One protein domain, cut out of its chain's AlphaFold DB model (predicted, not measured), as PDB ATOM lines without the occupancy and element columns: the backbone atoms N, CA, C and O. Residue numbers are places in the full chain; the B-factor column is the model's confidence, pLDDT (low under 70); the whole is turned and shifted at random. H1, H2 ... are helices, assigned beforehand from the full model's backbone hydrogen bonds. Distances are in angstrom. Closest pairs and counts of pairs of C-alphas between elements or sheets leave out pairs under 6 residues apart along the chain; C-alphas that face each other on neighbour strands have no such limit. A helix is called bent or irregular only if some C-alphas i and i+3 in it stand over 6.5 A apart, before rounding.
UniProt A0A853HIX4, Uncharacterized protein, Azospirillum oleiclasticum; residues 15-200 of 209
ATOM      1  N   ALA A  15      27.258 -45.296  12.554       94.81
ATOM      2  CA  ALA A  15      27.130 -46.147  13.738       94.81
ATOM      3  C   ALA A  15      28.428 -46.222  14.555       94.81
ATOM      4  O   ALA A  15      28.445 -46.816  15.631       94.81
ATOM      5  N   THR A  16      29.512 -45.630  14.049       96.19
ATOM      6  CA  THR A  16      30.832 -45.612  14.684       96.19
ATOM      7  C   THR A  16      31.335 -44.188  14.906       96.19
ATOM      8  O   THR A  16      30.847 -43.225  14.306       96.19
ATOM      9  N   VAL A  17      32.367 -44.039  15.741       96.44
ATOM     10  CA  VAL A  17      33.071 -42.766  15.960       96.44
ATOM     11  C   VAL A  17      33.616 -42.188  14.650       96.44
ATOM     12  O   VAL A  17      33.556 -40.974  14.445       96.44
ATOM     13  N   ASP A  18      34.141 -43.030  13.759       95.94
ATOM     14  CA  ASP A  18      34.708 -42.591  12.479       95.94
ATOM     15  C   ASP A  18      33.616 -42.170  11.481       95.94
ATOM     16  O   ASP A  18      33.777 -41.165  10.775       95.94
ATOM     17  N   ASP A  19      32.469 -42.858  11.477       96.31
ATOM     18  CA  ASP A  19      31.309 -42.436  10.688       96.31
ATOM     19  C   ASP A  19      30.768 -41.093  11.183       96.31
ATOM     20  O   ASP A  19      30.518 -40.189  10.382       96.31
ATOM     21  N   LEU A  20      30.648 -40.922  12.506       97.81
ATOM     22  CA  LEU A  20      30.223 -39.662  13.110       97.81
ATOM     23  C   LEU A  20      31.202 -38.533  12.765       97.81
ATOM     24  O   LEU A  20      30.773 -37.438  12.395       97.81
ATOM     25  N   ARG A  21      32.516 -38.793  12.823       98.06
ATOM     26  CA  ARG A  21      33.555 -37.831  12.420       98.06
ATOM     27  C   ARG A  21      33.365 -37.387  10.967       98.06
ATOM     28  O   ARG A  21      33.415 -36.192  10.656       98.06
ATOM     29  N   THR A  22      33.116 -38.345  10.081       97.31
ATOM     30  CA  THR A  22      32.879 -38.101   8.654       97.31
ATOM     31  C   THR A  22      31.597 -37.300   8.431       97.31
ATOM     32  O   THR A  22      31.600 -36.328   7.676       97.31
ATOM     33  N   PHE A  23      30.511 -37.656   9.118       97.88
ATOM     34  CA  PHE A  23      29.240 -36.937   9.052       97.88
ATOM     35  C   PHE A  23      29.395 -35.478   9.506       97.88
ATOM     36  O   PHE A  23      29.060 -34.555   8.759       97.88
ATOM     37  N   LEU A  24      29.949 -35.260  10.703       98.50
ATOM     38  CA  LEU A  24      30.096 -33.932  11.300       98.50
ATOM     39  C   LEU A  24      31.002 -33.027  10.463       98.50
ATOM     40  O   LEU A  24      30.630 -31.885  10.195       98.50
ATOM     41  N   SER A  25      32.154 -33.532  10.004       98.38
ATOM     42  CA  SER A  25      33.075 -32.746   9.171       98.38
ATOM     43  C   SER A  25      32.429 -32.323   7.850       98.38
ATOM     44  O   SER A  25      32.458 -31.141   7.507       98.38
ATOM     45  N   ARG A  26      31.756 -33.245   7.143       98.12
ATOM     46  CA  ARG A  26      31.064 -32.947   5.878       98.12
ATOM     47  C   ARG A  26      29.956 -31.916   6.061       98.12
ATOM     48  O   ARG A  26      29.871 -30.965   5.285       98.12
ATOM     49  N   ARG A  27      29.112 -32.077   7.089       98.25
ATOM     50  CA  ARG A  27      28.004 -31.149   7.365       98.25
ATOM     51  C   ARG A  27      28.512 -29.771   7.785       98.25
ATOM     52  O   ARG A  27      27.997 -28.774   7.280       98.25
ATOM     53  N   ALA A  28      29.539 -29.705   8.633       98.44
ATOM     54  CA  ALA A  28      30.145 -28.439   9.039       98.44
ATOM     55  C   ALA A  28      30.793 -27.712   7.854       98.44
ATOM     56  O   ALA A  28      30.554 -26.518   7.667       98.44
ATOM     57  N   ALA A  29      31.556 -28.428   7.023       98.00
ATOM     58  CA  ALA A  29      32.204 -27.862   5.843       98.00
ATOM     59  C   ALA A  29      31.174 -27.321   4.845       98.00
ATOM     60  O   ALA A  29      31.287 -26.177   4.408       98.00
ATOM     61  N   PHE A  30      30.134 -28.105   4.545       97.88
ATOM     62  CA  PHE A  30      29.058 -27.678   3.653       97.88
ATOM     63  C   PHE A  30      28.352 -26.422   4.172       97.88
ATOM     64  O   PHE A  30      28.233 -25.441   3.443       97.88
ATOM     65  N   ALA A  31      27.919 -26.424   5.435       97.00
ATOM     66  CA  ALA A  31      27.201 -25.301   6.032       97.00
ATOM     67  C   ALA A  31      28.047 -24.017   6.058       97.00
ATOM     68  O   ALA A  31      27.558 -22.953   5.679       97.00
ATOM     69  N   ALA A  32      29.320 -24.117   6.454       95.44
ATOM     70  CA  ALA A  32      30.238 -22.984   6.487       95.44
ATOM     71  C   ALA A  32      30.503 -22.417   5.087       95.44
ATOM     72  O   ALA A  32      30.396 -21.210   4.873       95.44
ATOM     73  N   GLN A  33      30.808 -23.283   4.118       95.25
ATOM     74  CA  GLN A  33      31.082 -22.854   2.750       95.25
ATOM     75  C   GLN A  33      29.844 -22.251   2.092       95.25
ATOM     76  O   GLN A  33      29.955 -21.180   1.497       95.25
ATOM     77  N   LYS A  34      28.677 -22.896   2.214       95.75
ATOM     78  CA  LYS A  34      27.447 -22.445   1.559       95.75
ATOM     79  C   LYS A  34      26.976 -21.106   2.117       95.75
ATOM     80  O   LYS A  34      26.816 -20.166   1.347       95.75
ATOM     81  N   ALA A  35      26.865 -20.986   3.443       94.00
ATOM     82  CA  ALA A  35      26.393 -19.758   4.081       94.00
ATOM     83  C   ALA A  35      27.280 -18.548   3.747       94.00
ATOM     84  O   ALA A  35      26.773 -17.477   3.421       94.00
ATOM     85  N   VAL A  36      28.605 -18.716   3.816       94.56
ATOM     86  CA  VAL A  36      29.554 -17.622   3.568       94.56
ATOM     87  C   VAL A  36      29.624 -17.273   2.083       94.56
ATOM     88  O   VAL A  36      29.591 -16.093   1.732       94.56
ATOM     89  N   THR A  37      29.730 -18.277   1.207       94.31
ATOM     90  CA  THR A  37      29.938 -18.047  -0.232       94.31
ATOM     91  C   THR A  37      28.714 -17.411  -0.863       94.31
ATOM     92  O   THR A  37      28.857 -16.366  -1.489       94.31
ATOM     93  N   ASP A  38      27.523 -17.967  -0.628       94.44
ATOM     94  CA  ASP A  38      26.279 -17.420  -1.176       94.44
ATOM     95  C   ASP A  38      26.077 -15.968  -0.748       94.44
ATOM     96  O   ASP A  38      25.731 -15.109  -1.556       94.44
ATOM     97  N   TYR A  39      26.320 -15.679   0.533       92.50
ATOM     98  CA  TYR A  39      26.188 -14.326   1.050       92.50
ATOM     99  C   TYR A  39      27.150 -13.368   0.343       92.50
ATOM    100  O   TYR A  39      26.742 -12.292  -0.094       92.50
ATOM    101  N   CYS A  40      28.416 -13.760   0.190       92.56
ATOM    102  CA  CYS A  40      29.409 -12.945  -0.502       92.56
ATOM    103  C   CYS A  40      29.055 -12.734  -1.980       92.56
ATOM    104  O   CYS A  40      29.196 -11.618  -2.473       92.56
ATOM    105  N   GLU A  41      28.554 -13.755  -2.677       93.06
ATOM    106  CA  GLU A  41      28.113 -13.635  -4.071       93.06
ATOM    107  C   GLU A  41      26.925 -12.676  -4.209       93.06
ATOM    108  O   GLU A  41      26.956 -11.773  -5.045       93.06
ATOM    109  N   VAL A  42      25.919 -12.804  -3.337       91.38
ATOM    110  CA  VAL A  42      24.762 -11.896  -3.306       91.38
ATOM    111  C   VAL A  42      25.200 -10.454  -3.054       91.38
ATOM    112  O   VAL A  42      24.653  -9.533  -3.660       91.38
ATOM    113  N   LYS A  43      26.188 -10.231  -2.178       90.31
ATOM    114  CA  LYS A  43      26.679  -8.879  -1.874       90.31
ATOM    115  C   LYS A  43      27.587  -8.303  -2.948       90.31
ATOM    116  O   LYS A  43      27.535  -7.099  -3.178       90.31
ATOM    117  N   ALA A  44      28.378  -9.136  -3.612       91.06
ATOM    118  CA  ALA A  44      29.206  -8.695  -4.724       91.06
ATOM    119  C   ALA A  44      28.357  -8.318  -5.949       91.06
ATOM    120  O   ALA A  44      28.710  -7.392  -6.683       91.06
ATOM    121  N   GLY A  45      27.225  -9.001  -6.157       92.56
ATOM    122  CA  GLY A  45      26.297  -8.716  -7.249       92.56
ATOM    123  C   GLY A  45      27.002  -8.757  -8.605       92.56
ATOM    124  O   GLY A  45      27.703  -9.715  -8.924       92.56
ATOM    125  N   LEU A  46      26.862  -7.689  -9.393       94.19
ATOM    126  CA  LEU A  46      27.500  -7.572 -10.711       94.19
ATOM    127  C   LEU A  46      29.038  -7.554 -10.653       94.19
ATOM    128  O   LEU A  46      29.683  -7.868 -11.646       94.19
ATOM    129  N   ASN A  47      29.627  -7.230  -9.499       93.06
ATOM    130  CA  ASN A  47      31.079  -7.184  -9.313       93.06
ATOM    131  C   ASN A  47      31.661  -8.508  -8.798       93.06
ATOM    132  O   ASN A  47      32.826  -8.541  -8.403       93.06
ATOM    133  N   ARG A  48      30.870  -9.590  -8.774       93.38
ATOM    134  CA  ARG A  48      31.285 -10.908  -8.269       93.38
ATOM    135  C   ARG A  48      32.637 -11.343  -8.814       93.38
ATOM    136  O   ARG A  48      33.535 -11.622  -8.029       93.38
ATOM    137  N   ASP A  49      32.792 -11.380 -10.132       94.19
ATOM    138  CA  ASP A  49      33.998 -11.944 -10.739       94.19
ATOM    139  C   ASP A  49      35.237 -11.085 -10.448       94.19
ATOM    140  O   ASP A  49      36.305 -11.624 -10.168       94.19
ATOM    141  N   ALA A  50      35.079  -9.756 -10.422       94.62
ATOM    142  CA  ALA A  50      36.151  -8.835 -10.055       94.62
ATOM    143  C   ALA A  50      36.571  -9.020  -8.588       94.62
ATOM    144  O   ALA A  50      37.745  -9.254  -8.314       94.62
ATOM    145  N   LEU A  51      35.612  -9.006  -7.654       93.44
ATOM    146  CA  LEU A  51      35.891  -9.139  -6.223       93.44
ATOM    147  C   LEU A  51      36.519 -10.498  -5.886       93.44
ATOM    148  O   LEU A  51      37.480 -10.573  -5.127       93.44
ATOM    149  N   PHE A  52      36.011 -11.586  -6.468       95.06
ATOM    150  CA  PHE A  52      36.545 -12.929  -6.227       95.06
ATOM    151  C   PHE A  52      37.907 -13.170  -6.897       95.06
ATOM    152  O   PHE A  52      38.592 -14.125  -6.528       95.06
ATOM    153  N   ALA A  53      38.332 -12.319  -7.837       95.56
ATOM    154  CA  ALA A  53      39.689 -12.344  -8.377       95.56
ATOM    155  C   ALA A  53      40.711 -11.672  -7.436       95.56
ATOM    156  O   ALA A  53      41.892 -12.038  -7.453       95.56
ATOM    157  N   GLU A  54      40.279 -10.741  -6.579       96.81
ATOM    158  CA  GLU A  54      41.160 -10.025  -5.654       96.81
ATOM    159  C   GLU A  54      41.793 -10.971  -4.623       96.81
ATOM    160  O   GLU A  54      41.112 -11.716  -3.914       96.81
ATOM    161  N   ALA A  55      43.126 -10.944  -4.519       96.50
ATOM    162  CA  ALA A  55      43.866 -11.817  -3.605       96.50
ATOM    163  C   ALA A  55      43.492 -11.570  -2.134       96.50
ATOM    164  O   ALA A  55      43.173 -12.514  -1.420       96.50
ATOM    165  N   SER A  56      43.423 -10.303  -1.718       94.88
ATOM    166  CA  SER A  56      43.043  -9.912  -0.354       94.88
ATOM    167  C   SER A  56      41.648 -10.411   0.032       94.88
ATOM    168  O   SER A  56      41.450 -10.903   1.144       94.88
ATOM    169  N   PHE A  57      40.682 -10.334  -0.889       95.31
ATOM    170  CA  PHE A  57      39.343 -10.865  -0.658       95.31
ATOM    171  C   PHE A  57      39.354 -12.393  -0.553       95.31
ATOM    172  O   PHE A  57      38.734 -12.942   0.357       95.31
ATOM    173  N   ARG A  58      40.085 -13.096  -1.428       95.88
ATOM    174  CA  ARG A  58      40.215 -14.563  -1.367       95.88
ATOM    175  C   ARG A  58      40.863 -15.045  -0.070       95.88
ATOM    176  O   ARG A  58      40.406 -16.046   0.488       95.88
ATOM    177  N   ASP A  59      41.866 -14.332   0.428       96.25
ATOM    178  CA  ASP A  59      42.533 -14.656   1.691       96.25
ATOM    179  C   ASP A  59      41.575 -14.456   2.874       96.25
ATOM    180  O   ASP A  59      41.387 -15.359   3.693       96.25
ATOM    181  N   ALA A  60      40.869 -13.322   2.909       96.19
ATOM    182  CA  ALA A  60      39.872 -13.039   3.940       96.19
ATOM    183  C   ALA A  60      38.679 -14.014   3.890       96.19
ATOM    184  O   ALA A  60      38.193 -14.468   4.927       96.19
ATOM    185  N   LEU A  61      38.224 -14.391   2.692       96.38
ATOM    186  CA  LEU A  61      37.170 -15.383   2.488       96.38
ATOM    187  C   LEU A  61      37.606 -16.775   2.955       96.38
ATOM    188  O   LEU A  61      36.821 -17.487   3.582       96.38
ATOM    189  N   THR A  62      38.853 -17.157   2.681       96.50
ATOM    190  CA  THR A  62      39.441 -18.411   3.171       96.50
ATOM    191  C   THR A  62      39.469 -18.435   4.695       96.50
ATOM    192  O   THR A  62      38.972 -19.392   5.292       96.50
ATOM    193  N   ALA A  63      39.951 -17.363   5.331       97.19
ATOM    194  CA  ALA A  63      39.935 -17.237   6.785       97.19
ATOM    195  C   ALA A  63      38.505 -17.342   7.343       97.19
ATOM    196  O   ALA A  63      38.234 -18.165   8.216       97.19
ATOM    197  N   CYS A  64      37.551 -16.593   6.776       97.19
ATOM    198  CA  CYS A  64      36.146 -16.631   7.185       97.19
ATOM    199  C   CYS A  64      35.533 -18.035   7.088       97.19
ATOM    200  O   CYS A  64      34.820 -18.462   8.000       97.19
ATOM    201  N   ARG A  65      35.817 -18.785   6.017       97.31
ATOM    202  CA  ARG A  65      35.316 -20.157   5.841       97.31
ATOM    203  C   ARG A  65      35.860 -21.104   6.905       97.31
ATOM    204  O   ARG A  65      35.083 -21.883   7.449       97.31
ATOM    205  N   TRP A  66      37.144 -21.007   7.240       98.06
ATOM    206  CA  TRP A  66      37.751 -21.802   8.311       98.06
ATOM    207  C   TRP A  66      37.170 -21.471   9.687       98.06
ATOM    208  O   TRP A  66      36.801 -22.371  10.439       98.06
ATOM    209  N   GLU A  67      37.011 -20.185   9.994       98.12
ATOM    210  CA  GLU A  67      36.373 -19.744  11.237       98.12
ATOM    211  C   GLU A  67      34.923 -20.208  11.351       98.12
ATOM    212  O   GLU A  67      34.463 -20.633  12.413       98.12
ATOM    213  N   SER A  68      34.205 -20.151  10.234       97.94
ATOM    214  CA  SER A  68      32.830 -20.617  10.139       97.94
ATOM    215  C   SER A  68      32.752 -22.134  10.289       97.94
ATOM    216  O   SER A  68      31.886 -22.619  11.010       97.94
ATOM    217  N   PHE A  69      33.672 -22.887   9.680       98.44
ATOM    218  CA  PHE A  69      33.757 -24.341   9.810       98.44
ATOM    219  C   PHE A  69      33.920 -24.765  11.269       98.44
ATOM    220  O   PHE A  69      33.116 -25.547  11.772       98.44
ATOM    221  N   ALA A  70      34.901 -24.191  11.966       98.31
ATOM    222  CA  ALA A  70      35.160 -24.477  13.371       98.31
ATOM    223  C   ALA A  70      33.953 -24.151  14.271       98.31
ATOM    224  O   ALA A  70      33.581 -24.933  15.150       98.31
ATOM    225  N   ALA A  71      33.298 -23.014  14.029       98.50
ATOM    226  CA  ALA A  71      32.149 -22.599  14.823       98.50
ATOM    227  C   ALA A  71      30.901 -23.455  14.557       98.50
ATOM    228  O   ALA A  71      30.212 -23.841  15.500       98.50
ATOM    229  N   VAL A  72      30.635 -23.800  13.294       98.75
ATOM    230  CA  VAL A  72      29.552 -24.725  12.937       98.75
ATOM    231  C   VAL A  72      29.823 -26.108  13.522       98.75
ATOM    232  O   VAL A  72      28.917 -26.701  14.096       98.75
ATOM    233  N   LEU A  73      31.057 -26.613  13.444       98.81
ATOM    234  CA  LEU A  73      31.425 -27.889  14.052       98.81
ATOM    235  C   LEU A  73      31.141 -27.898  15.561       98.81
ATOM    236  O   LEU A  73      30.568 -28.862  16.064       98.81
ATOM    237  N   SER A  74      31.474 -26.815  16.272       98.75
ATOM    238  CA  SER A  74      31.137 -26.660  17.693       98.75
ATOM    239  C   SER A  74      29.627 -26.770  17.950       98.75
ATOM    240  O   SER A  74      29.213 -27.461  18.880       98.75
ATOM    241  N   ASP A  75      28.795 -26.134  17.116       98.81
ATOM    242  CA  ASP A  75      27.333 -26.239  17.209       98.81
ATOM    243  C   ASP A  75      26.853 -27.672  16.939       98.81
ATOM    244  O   ASP A  75      26.051 -28.207  17.703       98.81
ATOM    245  N   LEU A  76      27.378 -28.326  15.899       98.81
ATOM    246  CA  LEU A  76      26.996 -29.696  15.557       98.81
ATOM    247  C   LEU A  76      27.419 -30.715  16.620       98.81
ATOM    248  O   LEU A  76      26.701 -31.685  16.830       98.81
ATOM    249  N   LEU A  77      28.529 -30.499  17.328       98.88
ATOM    250  CA  LEU A  77      28.945 -31.358  18.442       98.88
ATOM    251  C   LEU A  77      27.990 -31.256  19.637       98.88
ATOM    252  O   LEU A  77      27.673 -32.273  20.249       98.88
ATOM    253  N   VAL A  78      27.485 -30.059  19.947       98.75
ATOM    254  CA  VAL A  78      26.452 -29.867  20.984       98.75
ATOM    255  C   VAL A  78      25.152 -30.577  20.600       98.75
ATOM    256  O   VAL A  78      24.494 -31.185  21.446       98.75
ATOM    257  N   LEU A  79      24.794 -30.538  19.317       98.75
ATOM    258  CA  LEU A  79      23.624 -31.248  18.805       98.75
ATOM    259  C   LEU A  79      23.833 -32.765  18.799       98.75
ATOM    260  O   LEU A  79      22.935 -33.498  19.202       98.75
ATOM    261  N   ALA A  80      25.028 -33.240  18.450       98.62
ATOM    262  CA  ALA A  80      25.380 -34.648  18.576       98.62
ATOM    263  C   ALA A  80      25.282 -35.111  20.034       98.62
ATOM    264  O   ALA A  80      24.676 -36.142  20.296       98.62
ATOM    265  N   HIS A  81      25.784 -34.326  20.995       98.56
ATOM    266  CA  HIS A  81      25.616 -34.633  22.421       98.56
ATOM    267  C   HIS A  81      24.138 -34.788  22.780       98.56
ATOM    268  O   HIS A  81      23.743 -35.832  23.290       98.56
ATOM    269  N   THR A  82      23.308 -33.815  22.397       97.88
ATOM    270  CA  THR A  82      21.851 -33.856  22.605       97.88
ATOM    271  C   THR A  82      21.206 -35.119  22.030       97.88
ATOM    272  O   THR A  82      20.342 -35.716  22.667       97.88
ATOM    273  N   HIS A  83      21.605 -35.525  20.824       98.00
ATOM    274  CA  HIS A  83      21.030 -36.687  20.154       98.00
ATOM    275  C   HIS A  83      21.439 -38.012  20.805       98.00
ATOM    276  O   HIS A  83      20.632 -38.937  20.877       98.00
ATOM    277  N   LEU A  84      22.686 -38.100  21.269       97.81
ATOM    278  CA  LEU A  84      23.283 -39.324  21.799       97.81
ATOM    279  C   LEU A  84      23.021 -39.509  23.302       97.81
ATOM    280  O   LEU A  84      22.937 -40.645  23.763       97.81
ATOM    281  N   ALA A  85      22.856 -38.418  24.061       96.94
ATOM    282  CA  ALA A  85      22.691 -38.426  25.518       96.94
ATOM    283  C   ALA A  85      21.606 -39.394  26.041       96.94
ATOM    284  O   ALA A  85      21.884 -40.113  27.002       96.94
ATOM    285  N   PRO A  86      20.415 -39.525  25.410       96.62
ATOM    286  CA  PRO A  86      19.390 -40.470  25.865       96.62
ATOM    287  C   PRO A  86      19.824 -41.945  25.874       96.62
ATOM    288  O   PRO A  86      19.169 -42.768  26.509       96.62
ATOM    289  N   HIS A  87      20.907 -42.295  25.174       97.00
ATOM    290  CA  HIS A  87      21.427 -43.660  25.065       97.00
ATOM    291  C   HIS A  87      22.585 -43.955  26.029       97.00
ATOM    292  O   HIS A  87      23.128 -45.057  26.005       97.00
ATOM    293  N   VAL A  88      22.972 -42.988  26.867       94.88
ATOM    294  CA  VAL A  88      24.151 -43.071  27.743       94.88
ATOM    295  C   VAL A  88      23.860 -42.574  29.157       94.88
ATOM    296  O   VAL A  88      24.697 -41.910  29.760       94.88
ATOM    297  N   ALA A  89      22.669 -42.874  29.681       93.12
ATOM    298  CA  ALA A  89      22.222 -42.394  30.989       93.12
ATOM    299  C   ALA A  89      23.295 -42.595  32.079       93.12
ATOM    300  O   ALA A  89      23.746 -43.718  32.313       93.12
ATOM    301  N   GLY A  90      23.703 -41.504  32.733       93.38
ATOM    302  CA  GLY A  90      24.756 -41.497  33.758       93.38
ATOM    303  C   GLY A  90      26.191 -41.365  33.225       93.38
ATOM    304  O   GLY A  90      27.134 -41.317  34.015       93.38
ATOM    305  N   HIS A  91      26.376 -41.286  31.907       95.88
ATOM    306  CA  HIS A  91      27.662 -41.121  31.225       95.88
ATOM    307  C   HIS A  91      27.702 -39.864  30.333       95.88
ATOM    308  O   HIS A  91      28.545 -39.759  29.442       95.88
ATOM    309  N   GLU A  92      26.830 -38.882  30.567       95.88
ATOM    310  CA  GLU A  92      26.694 -37.667  29.752       95.88
ATOM    311  C   GLU A  92      27.976 -36.822  29.740       95.88
ATOM    312  O   GLU A  92      28.333 -36.255  28.702       95.88
ATOM    313  N   THR A  93      28.696 -36.772  30.866       96.31
ATOM    314  CA  THR A  93      30.007 -36.111  30.973       96.31
ATOM    315  C   THR A  93      31.064 -36.833  30.138       96.31
ATOM    316  O   THR A  93      31.797 -36.196  29.386       96.31
ATOM    317  N   VAL A  94      31.099 -38.169  30.189       96.81
ATOM    318  CA  VAL A  94      32.036 -38.969  29.384       96.81
ATOM    319  C   VAL A  94      31.721 -38.811  27.894       96.81
ATOM    320  O   VAL A  94      32.629 -38.631  27.085       96.81
ATOM    321  N   LEU A  95      30.439 -38.797  27.515       97.81
ATOM    322  CA  LEU A  95      30.012 -38.504  26.146       97.81
ATOM    323  C   LEU A  95      30.511 -37.125  25.683       97.81
ATOM    324  O   LEU A  95      31.036 -37.009  24.576       97.81
ATOM    325  N   ALA A  96      30.379 -36.090  26.520       98.12
ATOM    326  CA  ALA A  96      30.884 -34.749  26.224       98.12
ATOM    327  C   ALA A  96      32.404 -34.738  25.989       98.12
ATOM    328  O   ALA A  96      32.865 -34.171  24.997       98.12
ATOM    329  N   GLU A  97      33.183 -35.419  26.831       98.06
ATOM    330  CA  GLU A  97      34.636 -35.555  26.664       98.06
ATOM    331  C   GLU A  97      35.008 -36.290  25.366       98.06
ATOM    332  O   GLU A  97      35.898 -35.859  24.624       98.06
ATOM    333  N   ARG A  98      34.305 -37.384  25.046       98.12
ATOM    334  CA  ARG A  98      34.531 -38.153  23.812       98.12
ATOM    335  C   ARG A  98      34.211 -37.323  22.571       98.12
ATOM    336  O   ARG A  98      35.015 -37.300  21.638       98.12
ATOM    337  N   LEU A  99      33.104 -36.580  22.574       98.56
ATOM    338  CA  LEU A  99      32.743 -35.669  21.485       98.56
ATOM    339  C   LEU A  99      33.733 -34.506  21.344       98.56
ATOM    340  O   LEU A  99      34.072 -34.137  20.219       98.56
ATOM    341  N   ALA A 100      34.271 -33.973  22.444       98.62
ATOM    342  CA  ALA A 100      35.343 -32.979  22.382       98.62
ATOM    343  C   ALA A 100      36.592 -33.555  21.688       98.62
ATOM    344  O   ALA A 100      37.201 -32.903  20.836       98.62
ATOM    345  N   GLY A 101      36.922 -34.819  21.979       98.25
ATOM    346  CA  GLY A 101      37.955 -35.577  21.275       98.25
ATOM    347  C   GLY A 101      37.695 -35.708  19.770       98.25
ATOM    348  O   GLY A 101      38.616 -35.487  18.983       98.25
ATOM    349  N   VAL A 102      36.453 -35.998  19.364       98.50
ATOM    350  CA  VAL A 102      36.048 -36.034  17.944       98.50
ATOM    351  C   VAL A 102      36.237 -34.666  17.286       98.50
ATOM    352  O   VAL A 102      36.832 -34.593  16.214       98.50
ATOM    353  N   GLY A 103      35.795 -33.584  17.931       98.50
ATOM    354  CA  GLY A 103      35.969 -32.220  17.427       98.50
ATOM    355  C   GLY A 103      37.433 -31.850  17.201       98.50
ATOM    356  O   GLY A 103      37.791 -31.364  16.129       98.50
ATOM    357  N   ARG A 104      38.299 -32.163  18.171       98.31
ATOM    358  CA  ARG A 104      39.752 -31.989  18.043       98.31
ATOM    359  C   ARG A 104      40.331 -32.805  16.886       98.31
ATOM    360  O   ARG A 104      41.117 -32.268  16.118       98.31
ATOM    361  N   ALA A 105      39.926 -34.067  16.735       98.06
ATOM    362  CA  ALA A 105      40.394 -34.910  15.636       98.06
ATOM    363  C   ALA A 105      39.971 -34.372  14.257       98.06
ATOM    364  O   ALA A 105      40.745 -34.460  13.312       98.06
ATOM    365  N   ILE A 106      38.771 -33.789  14.140       98.38
ATOM    366  CA  ILE A 106      38.310 -33.147  12.897       98.38
ATOM    367  C   ILE A 106      39.153 -31.913  12.575       98.38
ATOM    368  O   ILE A 106      39.580 -31.752  11.438       98.38
ATOM    369  N   LEU A 107      39.401 -31.045  13.560       97.44
ATOM    370  CA  LEU A 107      40.180 -29.818  13.354       97.44
ATOM    371  C   LEU A 107      41.658 -30.104  13.051       97.44
ATOM    372  O   LEU A 107      42.272 -29.358  12.299       97.44
ATOM    373  N   ALA A 108      42.208 -31.185  13.603       96.44
ATOM    374  CA  ALA A 108      43.584 -31.618  13.369       96.44
ATOM    375  C   ALA A 108      43.776 -32.431  12.073       96.44
ATOM    376  O   ALA A 108      44.907 -32.774  11.740       96.44
ATOM    377  N   ALA A 109      42.696 -32.774  11.356       95.50
ATOM    378  CA  ALA A 109      42.782 -33.542  10.111       95.50
ATOM    379  C   ALA A 109      43.404 -32.740   8.957       95.50
ATOM    380  O   ALA A 109      43.869 -33.327   7.984       95.50
ATOM    381  N   GLU A 110      43.408 -31.413   9.074       89.50
ATOM    382  CA  GLU A 110      43.913 -30.487   8.071       89.50
ATOM    383  C   GLU A 110      45.081 -29.677   8.651       89.50
ATOM    384  O   GLU A 110      45.087 -29.382   9.853       89.50
ATOM    385  N   PRO A 111      46.070 -29.283   7.828       89.25
ATOM    386  CA  PRO A 111      47.115 -28.368   8.265       89.25
ATOM    387  C   PRO A 111      46.522 -27.061   8.821       89.25
ATOM    388  O   PRO A 111      45.503 -26.588   8.303       89.25
ATOM    389  N   PRO A 112      47.158 -26.435   9.831       91.12
ATOM    390  CA  PRO A 112      46.731 -25.134  10.330       91.12
ATOM    391  C   PRO A 112      46.593 -24.112   9.190       91.12
ATOM    392  O   PRO A 112      47.512 -23.976   8.373       91.12
ATOM    393  N   PRO A 113      45.460 -23.394   9.091       94.31
ATOM    394  CA  PRO A 113      45.285 -22.398   8.047       94.31
ATOM    395  C   PRO A 113      46.209 -21.201   8.296       94.31
ATOM    396  O   PRO A 113      46.547 -20.889   9.434       94.31
ATOM    397  N   ALA A 114      46.580 -20.481   7.234       94.44
ATOM    398  CA  ALA A 114      47.565 -19.397   7.308       94.44
ATOM    399  C   ALA A 114      47.232 -18.302   8.342       94.44
ATOM    400  O   ALA A 114      48.138 -17.712   8.922       94.44
ATOM    401  N   HIS A 115      45.945 -18.034   8.598       95.44
ATOM    402  CA  HIS A 115      45.501 -17.048   9.592       95.44
ATOM    403  C   HIS A 115      45.484 -17.578  11.037       95.44
ATOM    404  O   HIS A 115      45.171 -16.813  11.946       95.44
ATOM    405  N   ARG A 116      45.799 -18.863  11.253       95.88
ATOM    406  CA  ARG A 116      45.960 -19.508  12.568       95.88
ATOM    407  C   ARG A 116      47.222 -20.383  12.582       95.88
ATOM    408  O   ARG A 116      47.107 -21.611  12.583       95.88
ATOM    409  N   PRO A 117      48.426 -19.794  12.575       94.62
ATOM    410  CA  PRO A 117      49.664 -20.572  12.561       94.62
ATOM    411  C   PRO A 117      49.834 -21.455  13.811       94.62
ATOM    412  O   PRO A 117      50.452 -22.512  13.727       94.62
ATOM    413  N   GLU A 118      49.231 -21.077  14.939       93.12
ATOM    414  CA  GLU A 118      49.189 -21.865  16.179       93.12
ATOM    415  C   GLU A 118      48.095 -22.953  16.172       93.12
ATOM    416  O   GLU A 118      47.949 -23.703  17.135       93.12
ATOM    417  N   GLY A 119      47.315 -23.061  15.094       95.31
ATOM    418  CA  GLY A 119      46.270 -24.066  14.940       95.31
ATOM    419  C   GLY A 119      44.975 -23.742  15.684       95.31
ATOM    420  O   GLY A 119      44.474 -22.615  15.666       95.31
ATOM    421  N   TRP A 120      44.377 -24.782  16.267       97.00
ATOM    422  CA  TRP A 120      42.996 -24.771  16.757       97.00
ATOM    423  C   TRP A 120      42.875 -24.984  18.267       97.00
ATOM    424  O   TRP A 120      41.776 -25.249  18.752       97.00
ATOM    425  N   ASP A 121      43.969 -24.884  19.020       96.12
ATOM    426  CA  ASP A 121      43.989 -25.220  20.447       96.12
ATOM    427  C   ASP A 121      42.942 -24.433  21.245       96.12
ATOM    428  O   ASP A 121      42.138 -25.031  21.965       96.12
ATOM    429  N   ASP A 122      42.850 -23.118  21.034       96.75
ATOM    430  CA  ASP A 122      41.847 -22.261  21.677       96.75
ATOM    431  C   ASP A 122      40.407 -22.706  21.362       96.75
ATOM    432  O   ASP A 122      39.546 -22.756  22.245       96.75
ATOM    433  N   VAL A 123      40.152 -23.105  20.113       97.19
ATOM    434  CA  VAL A 123      38.847 -23.613  19.675       97.19
ATOM    435  C   VAL A 123      38.550 -24.971  20.298       97.19
ATOM    436  O   VAL A 123      37.423 -25.201  20.733       97.19
ATOM    437  N   THR A 124      39.530 -25.872  20.375       97.88
ATOM    438  CA  THR A 124      39.331 -27.195  20.985       97.88
ATOM    439  C   THR A 124      39.025 -27.087  22.478       97.88
ATOM    440  O   THR A 124      38.115 -27.766  22.958       97.88
ATOM    441  N   VAL A 125      39.691 -26.171  23.192       98.25
ATOM    442  CA  VAL A 125      39.397 -25.853  24.598       98.25
ATOM    443  C   VAL A 125      37.983 -25.290  24.739       98.25
ATOM    444  O   VAL A 125      37.215 -25.754  25.584       98.25
ATOM    445  N   ALA A 126      37.594 -24.345  23.879       98.19
ATOM    446  CA  ALA A 126      36.249 -23.773  23.897       98.19
ATOM    447  C   ALA A 126      35.156 -24.817  23.595       98.19
ATOM    448  O   ALA A 126      34.104 -24.814  24.236       98.19
ATOM    449  N   ILE A 127      35.399 -25.738  22.653       98.56
ATOM    450  CA  ILE A 127      34.498 -26.860  22.349       98.56
ATOM    451  C   ILE A 127      34.342 -27.772  23.568       98.56
ATOM    452  O   ILE A 127      33.214 -28.106  23.925       98.56
ATOM    453  N   ALA A 128      35.448 -28.151  24.215       98.50
ATOM    454  CA  ALA A 128      35.420 -29.006  25.397       98.50
ATOM    455  C   ALA A 128      34.627 -28.362  26.545       98.50
ATOM    456  O   ALA A 128      33.727 -28.997  27.091       98.50
ATOM    457  N   SER A 129      34.887 -27.081  26.842       98.06
ATOM    458  CA  SER A 129      34.144 -26.323  27.862       98.06
ATOM    459  C   SER A 129      32.647 -26.296  27.561       98.06
ATOM    460  O   SER A 129      31.819 -26.606  28.413       98.06
ATOM    461  N   ARG A 130      32.283 -25.997  26.311       97.81
ATOM    462  CA  ARG A 130      30.885 -25.915  25.885       97.81
ATOM    463  C   ARG A 130      30.154 -27.258  25.963       97.81
ATOM    464  O   ARG A 130      28.958 -27.294  26.261       97.81
ATOM    465  N   LEU A 131      30.837 -28.363  25.665       98.44
ATOM    466  CA  LEU A 131      30.273 -29.708  25.790       98.44
ATOM    467  C   LEU A 131      30.109 -30.114  27.257       98.44
ATOM    468  O   LEU A 131      29.063 -30.656  27.608       98.44
ATOM    469  N   ALA A 132      31.081 -29.790  28.114       97.38
ATOM    470  CA  ALA A 132      30.974 -30.006  29.556       97.38
ATOM    471  C   ALA A 132      29.786 -29.237  30.160       97.38
ATOM    472  O   ALA A 132      28.999 -29.808  30.908       97.38
ATOM    473  N   GLU A 133      29.589 -27.974  29.767       96.06
ATOM    474  CA  GLU A 133      28.399 -27.199  30.143       96.06
ATOM    475  C   GLU A 133      27.107 -27.867  29.653       96.06
ATOM    476  O   GLU A 133      26.135 -27.966  30.400       96.06
ATOM    477  N   THR A 134      27.092 -28.349  28.406       95.25
ATOM    478  CA  THR A 134      25.913 -28.989  27.803       95.25
ATOM    479  C   THR A 134      25.506 -30.259  28.553       95.25
ATOM    480  O   THR A 134      24.316 -30.467  28.759       95.25
ATOM    481  N   ALA A 135      26.463 -31.065  29.025       94.50
ATOM    482  CA  ALA A 135      26.181 -32.302  29.756       94.50
ATOM    483  C   ALA A 135      25.362 -32.096  31.044       94.50
ATOM    484  O   ALA A 135      24.644 -33.001  31.458       94.50
ATOM    485  N   GLY A 136      25.443 -30.912  31.662       90.38
ATOM    486  CA  GLY A 136      24.711 -30.577  32.888       90.38
ATOM    487  C   GLY A 136      23.370 -29.866  32.680       90.38
ATOM    488  O   GLY A 136      22.740 -29.490  33.667       90.38
ATOM    489  N   HIS A 137      22.941 -29.630  31.436       91.25
ATOM    490  CA  HIS A 137      21.772 -28.800  31.138       91.25
ATOM    491  C   HIS A 137      20.768 -29.503  30.214       91.25
ATOM    492  O   HIS A 137      21.150 -30.349  29.406       91.25
ATOM    493  N   PRO A 138      19.476 -29.124  30.274       91.62
ATOM    494  CA  PRO A 138      18.491 -29.599  29.314       91.62
ATOM    495  C   PRO A 138      18.895 -29.285  27.863       91.62
ATOM    496  O   PRO A 138      19.467 -28.218  27.602       91.62
ATOM    497  N   PRO A 139      18.543 -30.160  26.903       93.62
ATOM    498  CA  PRO A 139      18.739 -29.896  25.487       93.62
ATOM    499  C   PRO A 139      18.170 -28.549  25.045       93.62
ATOM    500  O   PRO A 139      17.038 -28.189  25.375       93.62
ATOM    501  N   ARG A 140      18.945 -27.825  24.237       95.50
ATOM    502  CA  ARG A 140      18.506 -26.571  23.617       95.50
ATOM    503  C   ARG A 140      18.000 -26.818  22.198       95.50
ATOM    504  O   ARG A 140      18.550 -27.672  21.502       95.50
ATOM    505  N   PRO A 141      17.023 -26.033  21.711       96.56
ATOM    506  CA  PRO A 141      16.589 -26.117  20.322       96.56
ATOM    507  C   PRO A 141      17.757 -25.867  19.346       96.56
ATOM    508  O   PRO A 141      18.538 -24.935  19.573       96.56
ATOM    509  N   PRO A 142      17.852 -26.586  18.209       97.31
ATOM    510  CA  PRO A 142      18.948 -26.413  17.245       97.31
ATOM    511  C   PRO A 142      19.117 -24.977  16.746       97.31
ATOM    512  O   PRO A 142      20.224 -24.464  16.603       97.31
ATOM    513  N   ALA A 143      17.993 -24.289  16.567       96.44
ATOM    514  CA  ALA A 143      17.919 -22.873  16.248       96.44
ATOM    515  C   ALA A 143      18.657 -21.953  17.236       96.44
ATOM    516  O   ALA A 143      19.193 -20.917  16.841       96.44
ATOM    517  N   GLU A 144      18.625 -22.293  18.523       97.19
ATOM    518  CA  GLU A 144      19.295 -21.536  19.573       97.19
ATOM    519  C   GLU A 144      20.785 -21.871  19.619       97.19
ATOM    520  O   GLU A 144      21.608 -20.960  19.711       97.19
ATOM    521  N   VAL A 145      21.128 -23.157  19.478       97.75
ATOM    522  CA  VAL A 145      22.520 -23.627  19.400       97.75
ATOM    523  C   VAL A 145      23.257 -22.930  18.253       97.75
ATOM    524  O   VAL A 145      24.336 -22.388  18.483       97.75
ATOM    525  N   ALA A 146      22.611 -22.818  17.084       97.50
ATOM    526  CA  ALA A 146      23.130 -22.177  15.871       97.50
ATOM    527  C   ALA A 146      23.569 -20.706  16.034       97.50
ATOM    528  O   ALA A 146      24.264 -20.144  15.180       97.50
ATOM    529  N   ARG A 147      23.141 -20.030  17.110       95.31
ATOM    530  CA  ARG A 147      23.483 -18.620  17.353       95.31
ATOM    531  C   ARG A 147      24.984 -18.421  17.550       95.31
ATOM    532  O   ARG A 147      25.479 -17.337  17.240       95.31
ATOM    533  N   ALA A 148      25.703 -19.412  18.081       95.38
ATOM    534  CA  ALA A 148      27.139 -19.281  18.307       95.38
ATOM    535  C   ALA A 148      27.912 -19.259  16.980       95.38
ATOM    536  O   ALA A 148      28.666 -18.305  16.759       95.38
ATOM    537  N   ALA A 149      27.657 -20.203  16.065       97.50
ATOM    538  CA  ALA A 149      28.256 -20.165  14.732       97.50
ATOM    539  C   ALA A 149      27.867 -18.905  13.960       97.50
ATOM    540  O   ALA A 149      28.735 -18.234  13.402       97.50
ATOM    541  N   ALA A 150      26.591 -18.516  13.991       95.94
ATOM    542  CA  ALA A 150      26.118 -17.328  13.286       95.94
ATOM    543  C   ALA A 150      26.847 -16.042  13.726       95.94
ATOM    544  O   ALA A 150      27.196 -15.205  12.891       95.94
ATOM    545  N   ARG A 151      27.138 -15.895  15.030       94.19
ATOM    546  CA  ARG A 151      27.950 -14.777  15.540       94.19
ATOM    547  C   ARG A 151      29.383 -14.816  15.012       94.19
ATOM    548  O   ARG A 151      29.892 -13.766  14.623       94.19
ATOM    549  N   ARG A 152      30.030 -15.990  14.985       95.31
ATOM    550  CA  ARG A 152      31.410 -16.121  14.480       95.31
ATOM    551  C   ARG A 152      31.491 -15.823  12.983       95.31
ATOM    552  O   ARG A 152      32.378 -15.084  12.565       95.31
ATOM    553  N   VAL A 153      30.540 -16.334  12.205       94.44
ATOM    554  CA  VAL A 153      30.437 -16.071  10.763       94.44
ATOM    555  C   VAL A 153      30.317 -14.569  10.521       94.44
ATOM    556  O   VAL A 153      31.137 -13.986   9.823       94.44
ATOM    557  N   LEU A 154      29.364 -13.900  11.180       92.38
ATOM    558  CA  LEU A 154      29.173 -12.458  11.026       92.38
ATOM    559  C   LEU A 154      30.434 -11.649  11.374       92.38
ATOM    560  O   LEU A 154      30.769 -10.692  10.671       92.38
ATOM    561  N   ALA A 155      31.128 -12.027  12.451       92.12
ATOM    562  CA  ALA A 155      32.340 -11.346  12.900       92.12
ATOM    563  C   ALA A 155      33.491 -11.454  11.885       92.12
ATOM    564  O   ALA A 155      34.289 -10.527  11.779       92.12
ATOM    565  N   THR A 156      33.544 -12.551  11.127       93.75
ATOM    566  CA  THR A 156      34.660 -12.894  10.231       93.75
ATOM    567  C   THR A 156      34.361 -12.656   8.752       93.75
ATOM    568  O   THR A 156      35.270 -12.755   7.936       93.75
ATOM    569  N   LEU A 157      33.113 -12.326   8.398       93.00
ATOM    570  CA  LEU A 157      32.704 -12.050   7.021       93.00
ATOM    571  C   LEU A 157      33.612 -10.999   6.351       93.00
ATOM    572  O   LEU A 157      33.752  -9.899   6.897       93.00
ATOM    573  N   PRO A 158      34.138 -11.270   5.139       92.31
ATOM    574  CA  PRO A 158      35.035 -10.373   4.408       92.31
ATOM    575  C   PRO A 158      34.264  -9.257   3.680       92.31
ATOM    576  O   PRO A 158      34.524  -8.944   2.524       92.31
ATOM    577  N   ILE A 159      33.267  -8.673   4.345       86.69
ATOM    578  CA  ILE A 159      32.413  -7.607   3.822       86.69
ATOM    579  C   ILE A 159      32.445  -6.446   4.815       86.69
ATOM    580  O   ILE A 159      32.382  -6.645   6.032       86.69
ATOM    581  N   HIS A 160      32.528  -5.217   4.306       81.19
ATOM    582  CA  HIS A 160      32.604  -4.025   5.146       81.19
ATOM    583  C   HIS A 160      31.417  -3.944   6.129       81.19
ATOM    584  O   HIS A 160      30.270  -4.246   5.787       81.19
ATOM    585  N   GLU A 161      31.684  -3.529   7.371       77.75
ATOM    586  CA  GLU A 161      30.732  -3.591   8.493       77.75
ATOM    587  C   GLU A 161      29.402  -2.877   8.223       77.75
ATOM    588  O   GLU A 161      28.340  -3.386   8.586       77.75
ATOM    589  N   ASN A 162      29.442  -1.752   7.505       77.81
ATOM    590  CA  ASN A 162      28.239  -1.011   7.115       77.81
ATOM    591  C   ASN A 162      27.228  -1.866   6.331       77.81
ATOM    592  O   ASN A 162      26.028  -1.695   6.523       77.81
ATOM    593  N   HIS A 163      27.693  -2.808   5.504       76.50
ATOM    594  CA  HIS A 163      26.814  -3.744   4.797       76.50
ATOM    595  C   HIS A 163      26.393  -4.910   5.703       76.50
ATOM    596  O   HIS A 163      25.236  -5.320   5.696       76.50
ATOM    597  N   ARG A 164      27.295  -5.390   6.570       75.25
ATOM    598  CA  ARG A 164      26.993  -6.470   7.528       75.25
ATOM    599  C   ARG A 164      25.872  -6.105   8.502       75.25
ATOM    600  O   ARG A 164      25.089  -6.977   8.869       75.25
ATOM    601  N   ARG A 165      25.778  -4.840   8.928       74.25
ATOM    602  CA  ARG A 165      24.749  -4.391   9.883       74.25
ATOM    603  C   ARG A 165      23.336  -4.519   9.316       74.25
ATOM    604  O   ARG A 165      22.456  -5.002  10.020       74.25
ATOM    605  N   THR A 166      23.140  -4.123   8.061       77.31
ATOM    606  CA  THR A 166      21.831  -4.151   7.390       77.31
ATOM    607  C   THR A 166      21.369  -5.577   7.089       77.31
ATOM    608  O   THR A 166      20.179  -5.856   7.113       77.31
ATOM    609  N   ASP A 167      22.308  -6.500   6.874       82.69
ATOM    610  CA  ASP A 167      22.018  -7.876   6.455       82.69
ATOM    611  C   ASP A 167      22.305  -8.931   7.530       82.69
ATOM    612  O   ASP A 167      22.369 -10.131   7.244       82.69
ATOM    613  N   ARG A 168      22.493  -8.491   8.778       86.94
ATOM    614  CA  ARG A 168      22.800  -9.363   9.917       86.94
ATOM    615  C   ARG A 168      21.793 -10.505  10.034       86.94
ATOM    616  O   ARG A 168      22.188 -11.644  10.265       86.94
ATOM    617  N   GLU A 169      20.508 -10.211   9.879       90.06
ATOM    618  CA  GLU A 169      19.447 -11.214   9.993       90.06
ATOM    619  C   GLU A 169      19.509 -12.250   8.869       90.06
ATOM    620  O   GLU A 169      19.305 -13.435   9.130       90.06
ATOM    621  N   ALA A 170      19.874 -11.837   7.653       89.94
ATOM    622  CA  ALA A 170      19.981 -12.730   6.504       89.94
ATOM    623  C   ALA A 170      21.100 -13.765   6.693       89.94
ATOM    624  O   ALA A 170      20.856 -14.963   6.553       89.94
ATOM    625  N   ILE A 171      22.311 -13.336   7.079       89.75
ATOM    626  CA  ILE A 171      23.420 -14.279   7.308       89.75
ATOM    627  C   ILE A 171      23.169 -15.173   8.526       89.75
ATOM    628  O   ILE A 171      23.419 -16.377   8.469       89.75
ATOM    629  N   VAL A 172      22.625 -14.620   9.616       92.00
ATOM    630  CA  VAL A 172      22.256 -15.417  10.796       92.00
ATOM    631  C   VAL A 172      21.201 -16.460  10.424       92.00
ATOM    632  O   VAL A 172      21.312 -17.615  10.836       92.00
ATOM    633  N   GLY A 173      20.210 -16.072   9.618       94.50
ATOM    634  CA  GLY A 173      19.188 -16.963   9.080       94.50
ATOM    635  C   GLY A 173      19.775 -18.080   8.220       94.50
ATOM    636  O   GLY A 173      19.432 -19.239   8.439       94.50
ATOM    637  N   ALA A 174      20.703 -17.763   7.315       94.12
ATOM    638  CA  ALA A 174      21.356 -18.743   6.444       94.12
ATOM    639  C   ALA A 174      22.176 -19.777   7.237       94.12
ATOM    640  O   ALA A 174      22.024 -20.983   7.035       94.12
ATOM    641  N   VAL A 175      22.999 -19.328   8.192       96.50
ATOM    642  CA  VAL A 175      23.781 -20.230   9.057       96.50
ATOM    643  C   VAL A 175      22.853 -21.119   9.883       96.50
ATOM    644  O   VAL A 175      23.034 -22.337   9.936       96.50
ATOM    645  N   ARG A 176      21.815 -20.529  10.488       97.00
ATOM    646  CA  ARG A 176      20.816 -21.270  11.264       97.00
ATOM    647  C   ARG A 176      20.095 -22.307  10.416       97.00
ATOM    648  O   ARG A 176      19.913 -23.424  10.888       97.00
ATOM    649  N   PHE A 177      19.699 -21.953   9.197       97.56
ATOM    650  CA  PHE A 177      19.050 -22.873   8.271       97.56
ATOM    651  C   PHE A 177      19.924 -24.105   8.028       97.56
ATOM    652  O   PHE A 177      19.472 -25.220   8.262       97.56
ATOM    653  N   HIS A 178      21.198 -23.917   7.676       98.06
ATOM    654  CA  HIS A 178      22.096 -25.043   7.421       98.06
ATOM    655  C   HIS A 178      22.363 -25.913   8.655       98.06
ATOM    656  O   HIS A 178      22.456 -27.133   8.520       98.06
ATOM    657  N   ILE A 179      22.448 -25.325   9.853       98.38
ATOM    658  CA  ILE A 179      22.612 -26.092  11.098       98.38
ATOM    659  C   ILE A 179      21.346 -26.893  11.424       98.38
ATOM    660  O   ILE A 179      21.450 -28.060  11.790       98.38
ATOM    661  N   VAL A 180      20.154 -26.313  11.247       98.31
ATOM    662  CA  VAL A 180      18.884 -27.037  11.427       98.31
ATOM    663  C   VAL A 180      18.751 -28.162  10.398       98.31
ATOM    664  O   VAL A 180      18.411 -29.279  10.762       98.31
ATOM    665  N   SER A 181      19.119 -27.931   9.135       98.06
ATOM    666  CA  SER A 181      19.137 -29.003   8.133       98.06
ATOM    667  C   SER A 181      20.148 -30.107   8.464       98.06
ATOM    668  O   SER A 181      19.885 -31.281   8.214       98.06
ATOM    669  N   ALA A 182      21.311 -29.761   9.026       97.94
ATOM    670  CA  ALA A 182      22.287 -30.746   9.488       97.94
ATOM    671  C   ALA A 182      21.777 -31.539  10.701       97.94
ATOM    672  O   ALA A 182      22.063 -32.729  10.802       97.94
ATOM    673  N   TRP A 183      21.005 -30.904  11.584       98.31
ATOM    674  CA  TRP A 183      20.300 -31.568  12.680       98.31
ATOM    675  C   TRP A 183      19.263 -32.572  12.173       98.31
ATOM    676  O   TRP A 183      19.304 -33.731  12.573       98.31
ATOM    677  N   ASP A 184      18.390 -32.165  11.250       97.88
ATOM    678  CA  ASP A 184      17.376 -33.060  10.681       97.88
ATOM    679  C   ASP A 184      18.030 -34.267   9.995       97.88
ATOM    680  O   ASP A 184      17.606 -35.409  10.178       97.88
ATOM    681  N   ALA A 185      19.126 -34.031   9.267       96.75
ATOM    682  CA  ALA A 185      19.925 -35.103   8.693       96.75
ATOM    683  C   ALA A 185      20.549 -36.006   9.764       96.75
ATOM    684  O   ALA A 185      20.559 -37.217   9.588       96.75
ATOM    685  N   MET A 186      21.044 -35.451  10.875       97.31
ATOM    686  CA  MET A 186      21.641 -36.227  11.967       97.31
ATOM    687  C   MET A 186      20.634 -37.214  12.557       97.31
ATOM    688  O   MET A 186      20.960 -38.385  12.715       97.31
ATOM    689  N   LEU A 187      19.395 -36.773  12.793       96.31
ATOM    690  CA  LEU A 187      18.323 -37.624  13.319       96.31
ATOM    691  C   LEU A 187      17.994 -38.824  12.413       96.31
ATOM    692  O   LEU A 187      17.533 -39.868  12.882       96.31
ATOM    693  N   ILE A 188      18.217 -38.679  11.106       94.69
ATOM    694  CA  ILE A 188      17.936 -39.710  10.103       94.69
ATOM    695  C   ILE A 188      19.167 -40.597   9.883       94.69
ATOM    696  O   ILE A 188      19.071 -41.824   9.908       94.69
ATOM    697  N   GLU A 189      20.324 -39.979   9.675       95.62
ATOM    698  CA  GLU A 189      21.546 -40.609   9.170       95.62
ATOM    699  C   GLU A 189      22.471 -41.114  10.280       95.62
ATOM    700  O   GLU A 189      23.389 -41.862   9.970       95.62
ATOM    701  N   VAL A 190      22.255 -40.761  11.551       96.81
ATOM    702  CA  VAL A 190      23.038 -41.285  12.680       96.81
ATOM    703  C   VAL A 190      22.220 -42.325  13.440       96.81
ATOM    704  O   VAL A 190      21.072 -42.094  13.821       96.81
ATOM    705  N   ASP A 191      22.809 -43.497  13.660       97.44
ATOM    706  CA  ASP A 191      22.315 -44.461  14.636       97.44
ATOM    707  C   ASP A 191      22.819 -44.033  16.014       97.44
ATOM    708  O   ASP A 191      23.975 -44.272  16.379       97.44
ATOM    709  N   ALA A 192      21.958 -43.340  16.759       97.06
ATOM    710  CA  ALA A 192      22.334 -42.745  18.032       97.06
ATOM    711  C   ALA A 192      22.777 -43.783  19.070       97.06
ATOM    712  O   ALA A 192      23.754 -43.557  19.781       97.06
ATOM    713  N   ALA A 193      22.101 -44.931  19.129       97.00
ATOM    714  CA  ALA A 193      22.412 -45.973  20.097       97.00
ATOM    715  C   ALA A 193      23.754 -46.644  19.776       97.00
ATOM    716  O   ALA A 193      24.605 -46.766  20.659       97.00
ATOM    717  N   ALA A 194      23.969 -47.032  18.514       96.75
ATOM    718  CA  ALA A 194      25.216 -47.670  18.097       96.75
ATOM    719  C   ALA A 194      26.412 -46.715  18.226       96.75
ATOM    720  O   ALA A 194      27.437 -47.079  18.802       96.75
ATOM    721  N   THR A 195      26.246 -45.465  17.785       97.44
ATOM    722  CA  THR A 195      27.300 -44.443  17.861       97.44
ATOM    723  C   THR A 195      27.672 -44.125  19.309       97.44
ATOM    724  O   THR A 195      28.853 -44.009  19.636       97.44
ATOM    725  N   ALA A 196      26.680 -44.008  20.195       97.25
ATOM    726  CA  ALA A 196      26.900 -43.808  21.623       97.25
ATOM    727  C   ALA A 196      27.678 -44.970  22.259       97.25
ATOM    728  O   ALA A 196      28.647 -44.740  22.984       97.25
ATOM    729  N   ALA A 197      27.290 -46.212  21.955       96.56
ATOM    730  CA  ALA A 197      27.987 -47.396  22.442       96.56
ATOM    731  C   ALA A 197      29.442 -47.450  21.943       96.56
ATOM    732  O   ALA A 197      30.348 -47.732  22.723       96.56
ATOM    733  N   ASP A 198      29.688 -47.121  20.673       96.94
ATOM    734  CA  ASP A 198      31.034 -47.107  20.090       96.94
ATOM    735  C   ASP A 198      31.921 -45.987  20.677       96.94
ATOM    736  O   ASP A 198      33.113 -46.205  20.910       96.94
ATOM    737  N   LEU A 199      31.345 -44.815  20.991       95.94
ATOM    738  CA  LEU A 199      32.025 -43.704  21.684       95.94
ATOM    739  C   LEU A 199      32.426 -44.051  23.123       95.94
ATOM    740  O   LEU A 199      33.481 -43.611  23.588       95.94
ATOM    741  N   LEU A 200      31.576 -44.797  23.834       95.19
ATOM    742  CA  LEU A 200      31.827 -45.217  25.215       95.19
ATOM    743  C   LEU A 200      32.610 -46.524  25.319       95.19
ATOM    744  O   LEU A 200      33.109 -46.839  26.399       95.19
TER     745      LEU A 200
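Overview. This is residues 15 to 200 of the 209 residues of an uncharacterized protein of Azospirillum oleiclasticum (UniProt A0A853HIX4). An elongated bundle of helices packs round one long helix, H2; H1a and H8 pack on it, and so does the hairpin of H3 and H4, of which H3 also touches H1a while H4 is apart from it. H9 crosses one end, and at the other the chain turns through H1b. The printed part has 186 residues, with nine named helices, H1 to H9 in chain order, and no named strand: all helix. It is compact, with a radius of gyration of the C-alphas of 16.9 A and spans of 54 by 31 by 25 A.

Along the chain. H1, residues 17 to 53, begins at C-alpha 17 (33.071, -42.766, 15.960); assigned as one helix by its hydrogen bonds, it is bent, C-alphas 43 and 46 being 9.0 A apart. Its arms are H1a, residues 17 to 43, 38.8 A, and H1b, residues 46 to 53, irregular with C-alphas 46 and 49 7.8 A apart. H2, residues 55 to 87, 48.4 A, is irregular: C-alphas 83 and 86 are 7.0 A apart. H3 is residues 92 to 107, H4 121 to 135, H5 142 to 145, H6 147 to 156, H7 161 to 166, H8 168 to 189, 31.3 A. H9, residues 192 to 200, ends at C-alpha 200 (31.827, -45.217, 25.215).

Arrangement. H2 is the hub, touching seven helices, H5 and H9 among them. Its residues 64 to 77 touch residues 24 to 36 of H1a at a steep tilt of 42 degrees, closest C-alphas Ala 32 and Phe 69, 5.0 A. H3 and H4 touch at Ala 100 and Ala 128, closest C-alphas 5.0 A. H6 touches residues 63 to 75 of H2, closest C-alphas Ala 71 and Ala 149, 4.6 A. Every O i to N i+4 pair is within hydrogen-bond range in H1a, H3, H4, H6, H8 and H9, against 3 of 4 in H1b, 27 of 29 in H2 and 1 of 2 in H7; H5 is too short for one.

Size, cuts and confidence. The C-alphas of Leu 46 and Gly 90, the two farthest apart, are 56.0 A apart. The printed part has no cut; the link from H3 to H4 is long, 13 residues. No printed residue is under 70 in pLDDT; H7 has a mean of 76.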